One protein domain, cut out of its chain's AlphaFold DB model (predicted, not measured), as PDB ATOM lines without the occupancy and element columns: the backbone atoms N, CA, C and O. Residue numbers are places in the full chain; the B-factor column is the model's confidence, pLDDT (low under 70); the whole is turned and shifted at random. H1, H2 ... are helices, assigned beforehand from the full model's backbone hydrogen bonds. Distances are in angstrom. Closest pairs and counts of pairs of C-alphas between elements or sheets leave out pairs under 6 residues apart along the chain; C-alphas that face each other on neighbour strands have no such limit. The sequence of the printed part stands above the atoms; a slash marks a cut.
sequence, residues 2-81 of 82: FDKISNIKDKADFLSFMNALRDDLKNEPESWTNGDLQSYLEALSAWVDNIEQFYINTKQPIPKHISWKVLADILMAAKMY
ATOM      1  N   PHE A   2     105.818 146.805 161.692       65.94
ATOM      2  CA  PHE A   2     105.422 148.006 162.445       65.94
ATOM      3  C   PHE A   2     106.518 148.607 163.341       65.94
ATOM      4  O   PHE A   2     106.747 149.813 163.285       65.94
ATOM      5  N   ASP A   3     107.278 147.781 164.067       70.81
ATOM      6  CA  ASP A   3     108.375 148.258 164.932       70.81
ATOM      7  C   ASP A   3     109.538 148.905 164.163       70.81
ATOM      8  O   ASP A   3     110.349 149.634 164.734       70.81
ATOM      9  N   LYS A   4     109.653 148.642 162.853       72.31
ATOM     10  CA  LYS A   4     110.648 149.314 162.008       72.31
ATOM     11  C   LYS A   4     110.209 150.737 161.684       72.31
ATOM     12  O   LYS A   4     111.057 151.617 161.636       72.31
ATOM     13  N   ILE A   5     108.907 150.978 161.519       80.81
ATOM     14  CA  ILE A   5     108.376 152.280 161.101       80.81
ATOM     15  C   ILE A   5     108.496 153.327 162.216       80.81
ATOM     16  O   ILE A   5     108.802 154.488 161.953       80.81
ATOM     17  N   SER A   6     108.315 152.925 163.476       80.31
ATOM     18  CA  SER A   6     108.485 153.805 164.643       80.31
ATOM     19  C   SER A   6     109.925 154.294 164.842       80.31
ATOM     20  O   SER A   6     110.138 155.297 165.523       80.31
ATOM     21  N   ASN A   7     110.904 153.627 164.225       84.62
ATOM     22  CA  ASN A   7     112.324 153.937 164.356       84.62
ATOM     23  C   ASN A   7     112.915 154.704 163.166       84.62
ATOM     24  O   ASN A   7     114.090 155.054 163.226       84.62
ATOM     25  N   ILE A   8     112.132 154.997 162.120       89.12
ATOM     26  CA  ILE A   8     112.617 155.734 160.945       89.12
ATOM     27  C   ILE A   8     112.836 157.200 161.305       89.12
ATOM     28  O   ILE A   8     111.885 157.928 161.601       89.12
ATOM     29  N   LYS A   9     114.092 157.645 161.247       87.56
ATOM     30  CA  LYS A   9     114.484 159.030 161.545       87.56
ATOM     31  C   LYS A   9     115.089 159.723 160.337       87.56
ATOM     32  O   LYS A   9     114.936 160.934 160.186       87.56
ATOM     33  N   ASP A  10     115.737 158.963 159.464       83.50
ATOM     34  CA  ASP A  10     116.452 159.498 158.315       83.50
ATOM     35  C   ASP A  10     116.257 158.671 157.032       83.50
ATOM     36  O   ASP A  10     115.469 157.724 156.953       83.50
ATOM     37  N   LYS A  11     116.979 159.080 155.984       83.88
ATOM     38  CA  LYS A  11     116.953 158.440 154.669       83.88
ATOM     39  C   LYS A  11     117.469 156.997 154.704       83.88
ATOM     40  O   LYS A  11     116.984 156.176 153.926       83.88
ATOM     41  N   ALA A  12     118.470 156.690 155.529       88.19
ATOM     42  CA  ALA A  12     119.053 155.354 155.592       88.19
ATOM     43  C   ALA A  12     118.066 154.368 156.227       88.19
ATOM     44  O   ALA A  12     117.863 153.276 155.689       88.19
ATOM     45  N   ASP A  13     117.380 154.790 157.292       88.81
ATOM     46  CA  ASP A  13     116.312 154.003 157.910       88.81
ATOM     47  C   ASP A  13     115.172 153.735 156.921       88.81
ATOM     48  O   ASP A  13     114.706 152.602 156.782       88.81
ATOM     49  N   PHE A  14     114.756 154.769 156.184       87.56
ATOM     50  CA  PHE A  14     113.701 154.650 155.182       87.56
ATOM     51  C   PHE A  14     114.083 153.707 154.036       87.56
ATOM     52  O   PHE A  14     113.292 152.849 153.646       87.56
ATOM     53  N   LEU A  15     115.317 153.802 153.530       88.50
ATOM     54  CA  LEU A  15     115.813 152.894 152.495       88.50
ATOM     55  C   LEU A  15     115.869 151.442 152.994       88.50
ATOM     56  O   LEU A  15     115.521 150.518 152.259       88.50
ATOM     57  N   SER A  16     116.278 151.232 154.247       91.00
ATOM     58  CA  SER A  16     116.265 149.913 154.891       91.00
ATOM     59  C   SER A  16     114.845 149.348 154.990       91.00
ATOM     60  O   SER A  16     114.615 148.184 154.657       91.00
ATOM     61  N   PHE A  17     113.872 150.185 155.367       92.19
ATOM     62  CA  PHE A  17     112.459 149.820 155.379       92.19
ATOM     63  C   PHE A  17     111.948 149.438 153.984       92.19
ATOM     64  O   PHE A  17     111.352 148.374 153.839       92.19
ATOM     65  N   MET A  18     112.233 150.240 152.954       90.69
ATOM     66  CA  MET A  18     111.826 149.941 151.577       90.69
ATOM     67  C   MET A  18     112.395 148.612 151.070       90.69
ATOM     68  O   MET A  18     111.678 147.835 150.443       90.69
ATOM     69  N   ASN A  19     113.673 148.337 151.341       92.12
ATOM     70  CA  ASN A  19     114.285 147.063 150.961       92.12
ATOM     71  C   ASN A  19     113.598 145.891 151.670       92.12
ATOM     72  O   ASN A  19     113.257 144.911 151.017       92.12
ATOM     73  N   ALA A  20     113.326 146.022 152.972       91.69
ATOM     74  CA  ALA A  20     112.605 145.001 153.725       91.69
ATOM     75  C   ALA A  20     111.173 144.795 153.205       91.69
ATOM     76  O   ALA A  20     110.715 143.661 153.141       91.69
ATOM     77  N   LEU A  21     110.482 145.870 152.811       91.75
ATOM     78  CA  LEU A  21     109.136 145.812 152.242       91.75
ATOM     79  C   LEU A  21     109.116 145.091 150.888       91.75
ATOM     80  O   LEU A  21     108.268 144.237 150.654       91.75
ATOM     81  N   ARG A  22     110.094 145.369 150.022       91.50
ATOM     82  CA  ARG A  22     110.258 144.649 148.753       91.50
ATOM     83  C   ARG A  22     110.575 143.169 148.971       91.50
ATOM     84  O   ARG A  22     110.042 142.319 148.263       91.50
ATOM     85  N   ASP A  23     111.471 142.862 149.904       93.81
ATOM     86  CA  ASP A  23     111.872 141.481 150.175       93.81
ATOM     87  C   ASP A  23     110.710 140.679 150.788       93.81
ATOM     88  O   ASP A  23     110.544 139.503 150.477       93.81
ATOM     89  N   ASP A  24     109.864 141.324 151.591       92.38
ATOM     90  CA  ASP A  24     108.629 140.756 152.135       92.38
ATOM     91  C   ASP A  24     107.608 140.429 151.028       92.38
ATOM     92  O   ASP A  24     107.166 139.287 150.957       92.38
ATOM     93  N   LEU A  25     107.347 141.346 150.084       92.12
ATOM     94  CA  LEU A  25     106.516 141.050 148.901       92.12
ATOM     95  C   LEU A  25     107.064 139.866 148.099       92.12
ATOM     96  O   LEU A  25     106.316 139.017 147.629       92.12
ATOM     97  N   LYS A  26     108.388 139.810 147.921       92.44
ATOM     98  CA  LYS A  26     109.034 138.744 147.151       92.44
ATOM     99  C   LYS A  26     108.891 137.374 147.819       92.44
ATOM    100  O   LYS A  26     108.746 136.378 147.114       92.44
ATOM    101  N   ASN A  27     109.011 137.318 149.143       94.50
ATOM    102  CA  ASN A  27     109.044 136.062 149.889       94.50
ATOM    103  C   ASN A  27     107.649 135.593 150.319       94.50
ATOM    104  O   ASN A  27     107.427 134.389 150.422       94.50
ATOM    105  N   GLU A  28     106.719 136.521 150.547       92.31
ATOM    106  CA  GLU A  28     105.366 136.247 151.038       92.31
ATOM    107  C   GLU A  28     104.298 137.010 150.224       92.31
ATOM    108  O   GLU A  28     103.485 137.732 150.809       92.31
ATOM    109  N   PRO A  29     104.252 136.871 148.882       89.88
ATOM    110  CA  PRO A  29     103.344 137.652 148.037       89.88
ATOM    111  C   PRO A  29     101.867 137.410 148.365       89.88
ATOM    112  O   PRO A  29     101.061 138.328 148.282       89.88
ATOM    113  N   GLU A  30     101.510 136.199 148.801       91.69
ATOM    114  CA  GLU A  30     100.132 135.862 149.183       91.69
ATOM    115  C   GLU A  30      99.690 136.507 150.506       91.69
ATOM    116  O   GLU A  30      98.504 136.511 150.821       91.69
ATOM    117  N   SER A  31     100.620 137.072 151.285       88.81
ATOM    118  CA  SER A  31     100.287 137.831 152.499       88.81
ATOM    119  C   SER A  31      99.858 139.275 152.214       88.81
ATOM    120  O   SER A  31      99.432 139.982 153.130       88.81
ATOM    121  N   TRP A  32     100.002 139.737 150.968       92.44
ATOM    122  CA  TRP A  32      99.666 141.095 150.559       92.44
ATOM    123  C   TRP A  32      98.235 141.149 150.039       92.44
ATOM    124  O   TRP A  32      97.915 140.512 149.040       92.44
ATOM    125  N   THR A  33      97.398 141.967 150.683       88.38
ATOM    126  CA  THR A  33      96.041 142.265 150.201       88.38
ATOM    127  C   THR A  33      96.094 142.853 148.789       88.38
ATOM    128  O   THR A  33      95.342 142.441 147.912       88.38
ATOM    129  N   ASN A  34      97.060 143.748 148.549       88.81
ATOM    130  CA  ASN A  34      97.287 144.410 147.265       88.81
ATOM    131  C   ASN A  34      98.580 143.893 146.619       88.81
ATOM    132  O   ASN A  34      99.635 144.530 146.686       88.81
ATOM    133  N   GLY A  35      98.515 142.672 146.081       86.06
ATOM    134  CA  GLY A  35      99.676 141.945 145.554       86.06
ATOM    135  C   GLY A  35     100.137 142.368 144.153       86.06
ATOM    136  O   GLY A  35     101.240 142.005 143.741       86.06
ATOM    137  N   ASP A  36      99.327 143.132 143.416       91.00
ATOM    138  CA  ASP A  36      99.688 143.690 142.111       91.00
ATOM    139  C   ASP A  36      99.890 145.212 142.174       91.00
ATOM    140  O   ASP A  36      99.476 145.892 143.112       91.00
ATOM    141  N   LEU A  37     100.565 145.768 141.163       88.19
ATOM    142  CA  LEU A  37     100.920 147.187 141.157       88.19
ATOM    143  C   LEU A  37      99.694 148.106 141.099       88.19
ATOM    144  O   LEU A  37      99.743 149.197 141.658       88.19
ATOM    145  N   GLN A  38      98.627 147.702 140.409       91.56
ATOM    146  CA  GLN A  38      97.439 148.534 140.277       91.56
ATOM    147  C   GLN A  38      96.717 148.633 141.622       91.56
ATOM    148  O   GLN A  38      96.551 149.747 142.117       91.56
ATOM    149  N   SER A  39      96.379 147.497 142.238       90.75
ATOM    150  CA  SER A  39      95.724 147.475 143.554       90.75
ATOM    151  C   SER A  39      96.571 148.172 144.622       90.75
ATOM    152  O   SER A  39      96.058 148.946 145.427       90.75
ATOM    153  N   TYR A  40      97.896 148.000 144.581       91.38
ATOM    154  CA  TYR A  40      98.798 148.671 145.517       91.38
ATOM    155  C   TYR A  40      98.774 150.198 145.367       91.38
ATOM    156  O   TYR A  40      98.757 150.918 146.365       91.38
ATOM    157  N   LEU A  41      98.774 150.716 144.133       89.50
ATOM    158  CA  LEU A  41      98.711 152.158 143.877       89.50
ATOM    159  C   LEU A  41      97.339 152.754 144.220       89.50
ATOM    160  O   LEU A  41      97.284 153.888 144.700       89.50
ATOM    161  N   GLU A  42      96.258 152.002 144.004       89.56
ATOM    162  CA  GLU A  42      94.899 152.387 144.400       89.56
ATOM    163  C   GLU A  42      94.805 152.549 145.927       89.56
ATOM    164  O   GLU A  42      94.481 153.642 146.406       89.56
ATOM    165  N   ALA A  43      95.222 151.531 146.686       89.81
ATOM    166  CA  ALA A  43      95.264 151.574 148.148       89.81
ATOM    167  C   ALA A  43      96.184 152.685 148.684       89.81
ATOM    168  O   ALA A  43      95.854 153.396 149.637       89.81
ATOM    169  N   LEU A  44      97.344 152.884 148.045       89.44
ATOM    170  CA  LEU A  44      98.275 153.952 148.409       89.44
ATOM    171  C   LEU A  44      97.642 155.335 148.239       89.44
ATOM    172  O   LEU A  44      97.773 156.179 149.125       89.44
ATOM    173  N   SER A  45      96.937 155.568 147.129       85.06
ATOM    174  CA  SER A  45      96.237 156.831 146.886       85.06
ATOM    175  C   SER A  45      95.118 157.064 147.902       85.06
ATOM    176  O   SER A  45      95.015 158.166 148.442       85.06
ATOM    177  N   ALA A  46      94.308 156.040 148.188       88.00
ATOM    178  CA  ALA A  46      93.212 156.129 149.153       88.00
ATOM    179  C   ALA A  46      93.712 156.464 150.568       88.00
ATOM    180  O   ALA A  46      93.093 157.253 151.289       88.00
ATOM    181  N   TRP A  47      94.864 155.907 150.952       88.00
ATOM    182  CA  TRP A  47      95.450 156.170 152.259       88.00
ATOM    183  C   TRP A  47      96.074 157.561 152.368       88.00
ATOM    184  O   TRP A  47      95.907 158.216 153.393       88.00
ATOM    185  N   VAL A  48      96.762 158.041 151.322       85.62
ATOM    186  CA  VAL A  48      97.318 159.409 151.289       85.62
ATOM    187  C   VAL A  48      96.219 160.459 151.434       85.62
ATOM    188  O   VAL A  48      96.416 161.428 152.161       85.62
ATOM    189  N   ASP A  49      95.069 160.252 150.789       84.88
ATOM    190  CA  ASP A  49      93.918 161.164 150.850       84.88
ATOM    191  C   ASP A  49      93.333 161.302 152.269       84.88
ATOM    192  O   ASP A  49      92.774 162.338 152.614       84.88
ATOM    193  N   ASN A  50      93.500 160.278 153.116       85.31
ATOM    194  CA  ASN A  50      92.881 160.199 154.444       85.31
ATOM    195  C   ASN A  50      93.889 159.953 155.580       85.31
ATOM    196  O   ASN A  50      93.537 159.446 156.653       85.31
ATOM    197  N   ILE A  51      95.155 160.307 155.371       86.94
ATOM    198  CA  ILE A  51      96.250 159.984 156.288       86.94
ATOM    199  C   ILE A  51      96.081 160.630 157.672       86.94
ATOM    200  O   ILE A  51      96.418 160.033 158.700       86.94
ATOM    201  N   GLU A  52      95.512 161.832 157.740       87.88
ATOM    202  CA  GLU A  52      95.224 162.529 158.993       87.88
ATOM    203  C   GLU A  52      94.307 161.697 159.890       87.88
ATOM    204  O   GLU A  52      94.493 161.669 161.110       87.88
ATOM    205  N   GLN A  53      93.361 160.962 159.294       87.38
ATOM    206  CA  GLN A  53      92.408 160.136 160.023       87.38
ATOM    207  C   GLN A  53      93.100 158.987 160.764       87.38
ATOM    208  O   GLN A  53      92.700 158.657 161.881       87.38
ATOM    209  N   PHE A  54      94.175 158.417 160.208       86.38
ATOM    210  CA  PHE A  54      94.986 157.414 160.903       86.38
ATOM    211  C   PHE A  54      95.617 157.990 162.180       86.38
ATOM    212  O   PHE A  54      95.516 157.384 163.253       86.38
ATOM    213  N   TYR A  55      96.218 159.179 162.100       87.69
ATOM    214  CA  TYR A  55      96.826 159.829 163.265       87.69
ATOM    215  C   TYR A  55      95.769 160.218 164.309       87.69
ATOM    216  O   TYR A  55      95.965 159.957 165.498       87.69
ATOM    217  N   ILE A  56      94.610 160.731 163.880       89.19
ATOM    218  CA  ILE A  56      93.469 161.026 164.763       89.19
ATOM    219  C   ILE A  56      93.000 159.756 165.489       89.19
ATOM    220  O   ILE A  56      92.931 159.736 166.721       89.19
ATOM    221  N   ASN A  57      92.733 158.678 164.747       89.38
ATOM    222  CA  ASN A  57      92.221 157.417 165.291       89.38
ATOM    223  C   ASN A  57      93.206 156.751 166.259       89.38
ATOM    224  O   ASN A  57      92.798 156.129 167.239       89.38
ATOM    225  N   THR A  58      94.507 156.911 166.015       86.50
ATOM    226  CA  THR A  58      95.575 156.370 166.869       86.50
ATOM    227  C   THR A  58      96.035 157.336 167.966       86.50
ATOM    228  O   THR A  58      96.981 157.027 168.690       86.50
ATOM    229  N   LYS A  59      95.352 158.480 168.141       90.31
ATOM    230  CA  LYS A  59      95.665 159.528 169.135       90.31
ATOM    231  C   LYS A  59      97.096 160.068 169.025       90.31
ATOM    232  O   LYS A  59      97.719 160.421 170.027       90.31
ATOM    233  N   GLN A  60      97.613 160.133 167.805       85.44
ATOM    234  CA  GLN A  60      98.927 160.674 167.484       85.44
ATOM    235  C   GLN A  60      98.802 162.107 166.943       85.44
ATOM    236  O   GLN A  60      97.794 162.451 166.320       85.44
ATOM    237  N   PRO A  61      99.809 162.971 167.162       86.25
ATOM    238  CA  PRO A  61      99.815 164.299 166.566       86.25
ATOM    239  C   PRO A  61      99.883 164.193 165.040       86.25
ATOM    240  O   PRO A  61     100.747 163.498 164.504       86.25
ATOM    241  N   ILE A  62      99.001 164.918 164.347       85.50
ATOM    242  CA  ILE A  62      99.022 164.994 162.884       85.50
ATOM    243  C   ILE A  62     100.330 165.682 162.453       85.50
ATOM    244  O   ILE A  62     100.612 166.805 162.902       85.50
ATOM    245  N   PRO A  63     101.150 165.039 161.608       81.75
ATOM    246  CA  PRO A  63     102.402 165.618 161.151       81.75
ATOM    247  C   PRO A  63     102.141 166.824 160.242       81.75
ATOM    248  O   PRO A  63     101.426 166.738 159.252       81.75
ATOM    249  N   LYS A  64     102.764 167.966 160.559       78.56
ATOM    250  CA  LYS A  64     102.677 169.202 159.751       78.56
ATOM    251  C   LYS A  64     103.627 169.217 158.547       78.56
ATOM    252  O   LYS A  64     103.540 170.099 157.698       78.56
ATOM    253  N   HIS A  65     104.556 168.265 158.506       80.25
ATOM    254  CA  HIS A  65     105.523 168.061 157.435       80.25
ATOM    255  C   HIS A  65     105.582 166.570 157.110       80.25
ATOM    256  O   HIS A  65     105.513 165.741 158.019       80.25
ATOM    257  N   ILE A  66     105.763 166.231 155.836       79.81
ATOM    258  CA  ILE A  66     105.958 164.843 155.416       79.81
ATOM    259  C   ILE A  66     107.356 164.402 155.853       79.81
ATOM    260  O   ILE A  66     108.363 164.841 155.300       79.81
ATOM    261  N   SER A  67     107.421 163.561 156.885       83.06
ATOM    262  CA  SER A  67     108.667 162.944 157.334       83.06
ATOM    263  C   SER A  67     108.905 161.616 156.613       83.06
ATOM    264  O   SER A  67     107.991 161.019 156.047       83.06
ATOM    265  N   TRP A  68     110.132 161.101 156.688       78.81
ATOM    266  CA  TRP A  68     110.457 159.757 156.199       78.81
ATOM    267  C   TRP A  68     109.585 158.665 156.835       78.81
ATOM    268  O   TRP A  68     109.247 157.683 156.181       78.81
ATOM    269  N   LYS A  69     109.161 158.865 158.088       84.00
ATOM    270  CA  LYS A  69     108.196 157.991 158.754       84.00
ATOM    271  C   LYS A  69     106.813 158.064 158.102       84.00
ATOM    272  O   LYS A  69     106.226 157.016 157.873       84.00
ATOM    273  N   VAL A  70     106.323 159.263 157.773       81.75
ATOM    274  CA  VAL A  70     105.031 159.434 157.082       81.75
ATOM    275  C   VAL A  70     105.044 158.681 155.750       81.75
ATOM    276  O   VAL A  70     104.126 157.924 155.469       81.75
ATOM    277  N   LEU A  71     106.126 158.797 154.973       82.88
ATOM    278  CA  LEU A  71     106.294 158.039 153.725       82.88
ATOM    279  C   LEU A  71     106.286 156.517 153.944       82.88
ATOM    280  O   LEU A  71     105.741 155.782 153.126       82.88
ATOM    281  N   ALA A  72     106.870 156.029 155.038       82.44
ATOM    282  CA  ALA A  72     106.849 154.606 155.369       82.44
ATOM    283  C   ALA A  72     105.466 154.122 155.821       82.44
ATOM    284  O   ALA A  72     105.058 153.026 155.437       82.44
ATOM    285  N   ASP A  73     104.748 154.939 156.598       81.69
ATOM    286  CA  ASP A  73     103.366 154.660 156.988       81.69
ATOM    287  C   ASP A  73     102.483 154.534 155.718       81.69
ATOM    288  O   ASP A  73     101.748 153.554 155.602       81.69
ATOM    289  N   ILE A  74     102.656 155.426 154.722       83.12
ATOM    290  CA  ILE A  74     101.961 155.373 153.413       83.12
ATOM    291  C   ILE A  74     102.178 154.027 152.712       83.12
ATOM    292  O   ILE A  74     101.225 153.357 152.316       83.12
ATOM    293  N   LEU A  75     103.436 153.606 152.577       85.44
ATOM    294  CA  LEU A  75     103.784 152.366 151.877       85.44
ATOM    295  C   LEU A  75     103.279 151.111 152.603       85.44
ATOM    296  O   LEU A  75     102.906 150.134 151.951       85.44
ATOM    297  N   MET A  76     103.290 151.121 153.940       85.69
ATOM    298  CA  MET A  76     102.802 150.005 154.754       85.69
ATOM    299  C   MET A  76     101.281 149.887 154.687       85.69
ATOM    300  O   MET A  76     100.753 148.780 154.611       85.69
ATOM    301  N   ALA A  77     100.573 151.013 154.712       83.00
ATOM    302  CA  ALA A  77      99.125 151.002 154.625       83.00
ATOM    303  C   ALA A  77      98.642 150.452 153.279       83.00
ATOM    304  O   ALA A  77      97.775 149.584 153.265       83.00
ATOM    305  N   ALA A  78      99.296 150.849 152.183       82.31
ATOM    306  CA  ALA A  78      99.036 150.321 150.845       82.31
ATOM    307  C   ALA A  78      99.247 148.799 150.724       82.31
ATOM    308  O   ALA A  78      98.644 148.160 149.873       82.31
ATOM    309  N   LYS A  79     100.087 148.189 151.575       84.44
ATOM    310  CA  LYS A  79     100.224 146.722 151.650       84.44
ATOM    311  C   LYS A  79      99.001 146.061 152.307       84.44
ATOM    312  O   LYS A  79      98.669 144.928 151.964       84.44
ATOM    313  N   MET A  80      98.406 146.708 153.311       82.25
ATOM    314  CA  MET A  80      97.496 146.065 154.271       82.25
ATOM    315  C   MET A  80      96.012 146.365 154.063       82.25
ATOM    316  O   MET A  80      95.186 145.530 154.427       82.25
ATOM    317  N   TYR A  81      95.676 147.547 153.551       73.31
ATOM    318  CA  TYR A  81      94.300 148.025 153.415       73.31
ATOM    319  C   TYR A  81      93.898 148.093 151.943       73.31
ATOM    320  O   TYR A  81      94.736 148.451 151.124       73.31
TER     321      TYR A  81
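This is residues 2 to 81 of the 82 residues of an uncharacterized protein of Gilliamella apicola (UniProt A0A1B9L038). H5 runs through the middle of a compact all-helix domain, with H2 side by side along its first part, H3 packed steeply tilted on its last part, and short H1 and H4 near it. The 80 printed residues include five named helices, H1 to H5 in chain order; the radius of gyration of the C-alphas is 12.6 A, the spans 33, 27 and 17 A.

Start at H1, residues 2 to 5; it only just touches the hub H5, residues 68 to 80, with 3 pairs of C-alphas within 8 A, Ile 5 and Lys 69 closest at 6.2 A. H2, residues 11 to 27, touches H5 with residues 11 to 18 alone, at a shallow tilt of 13 degrees, the same way; the closest C-alphas, Phe 14 and Trp 68, are 6.1 A apart. H3, residues 37 to 49, touches H5 at residues 74 to 79 alone, at a steep tilt of 54 degrees, opposite ways; C-alphas 44 and 78 are closest, 4.4 A. H4, residues 51 to 57, is close but not clearly touching H5: C-alphas 51 and 74, the closest, are 7.9 A apart. Every O i to N i+4 pair is within hydrogen-bond range in H2, H3 and H5, and 2 of 3 in H4; H1 is too short for one.

Find C-alpha 2 at (105.422, 148.006, 162.445), where H1 begins. H2 spans 24.2 A, H3 18.4 A and H5 19.0 A from first to last C-alpha; H5 ends at C-alpha 80, (97.496, 146.065, 154.271).

The farthest C-alphas, Asn 27 and Lys 64, are 35.2 A apart. The printed part has no cut and no long link; residue 2 alone has pLDDT under 70.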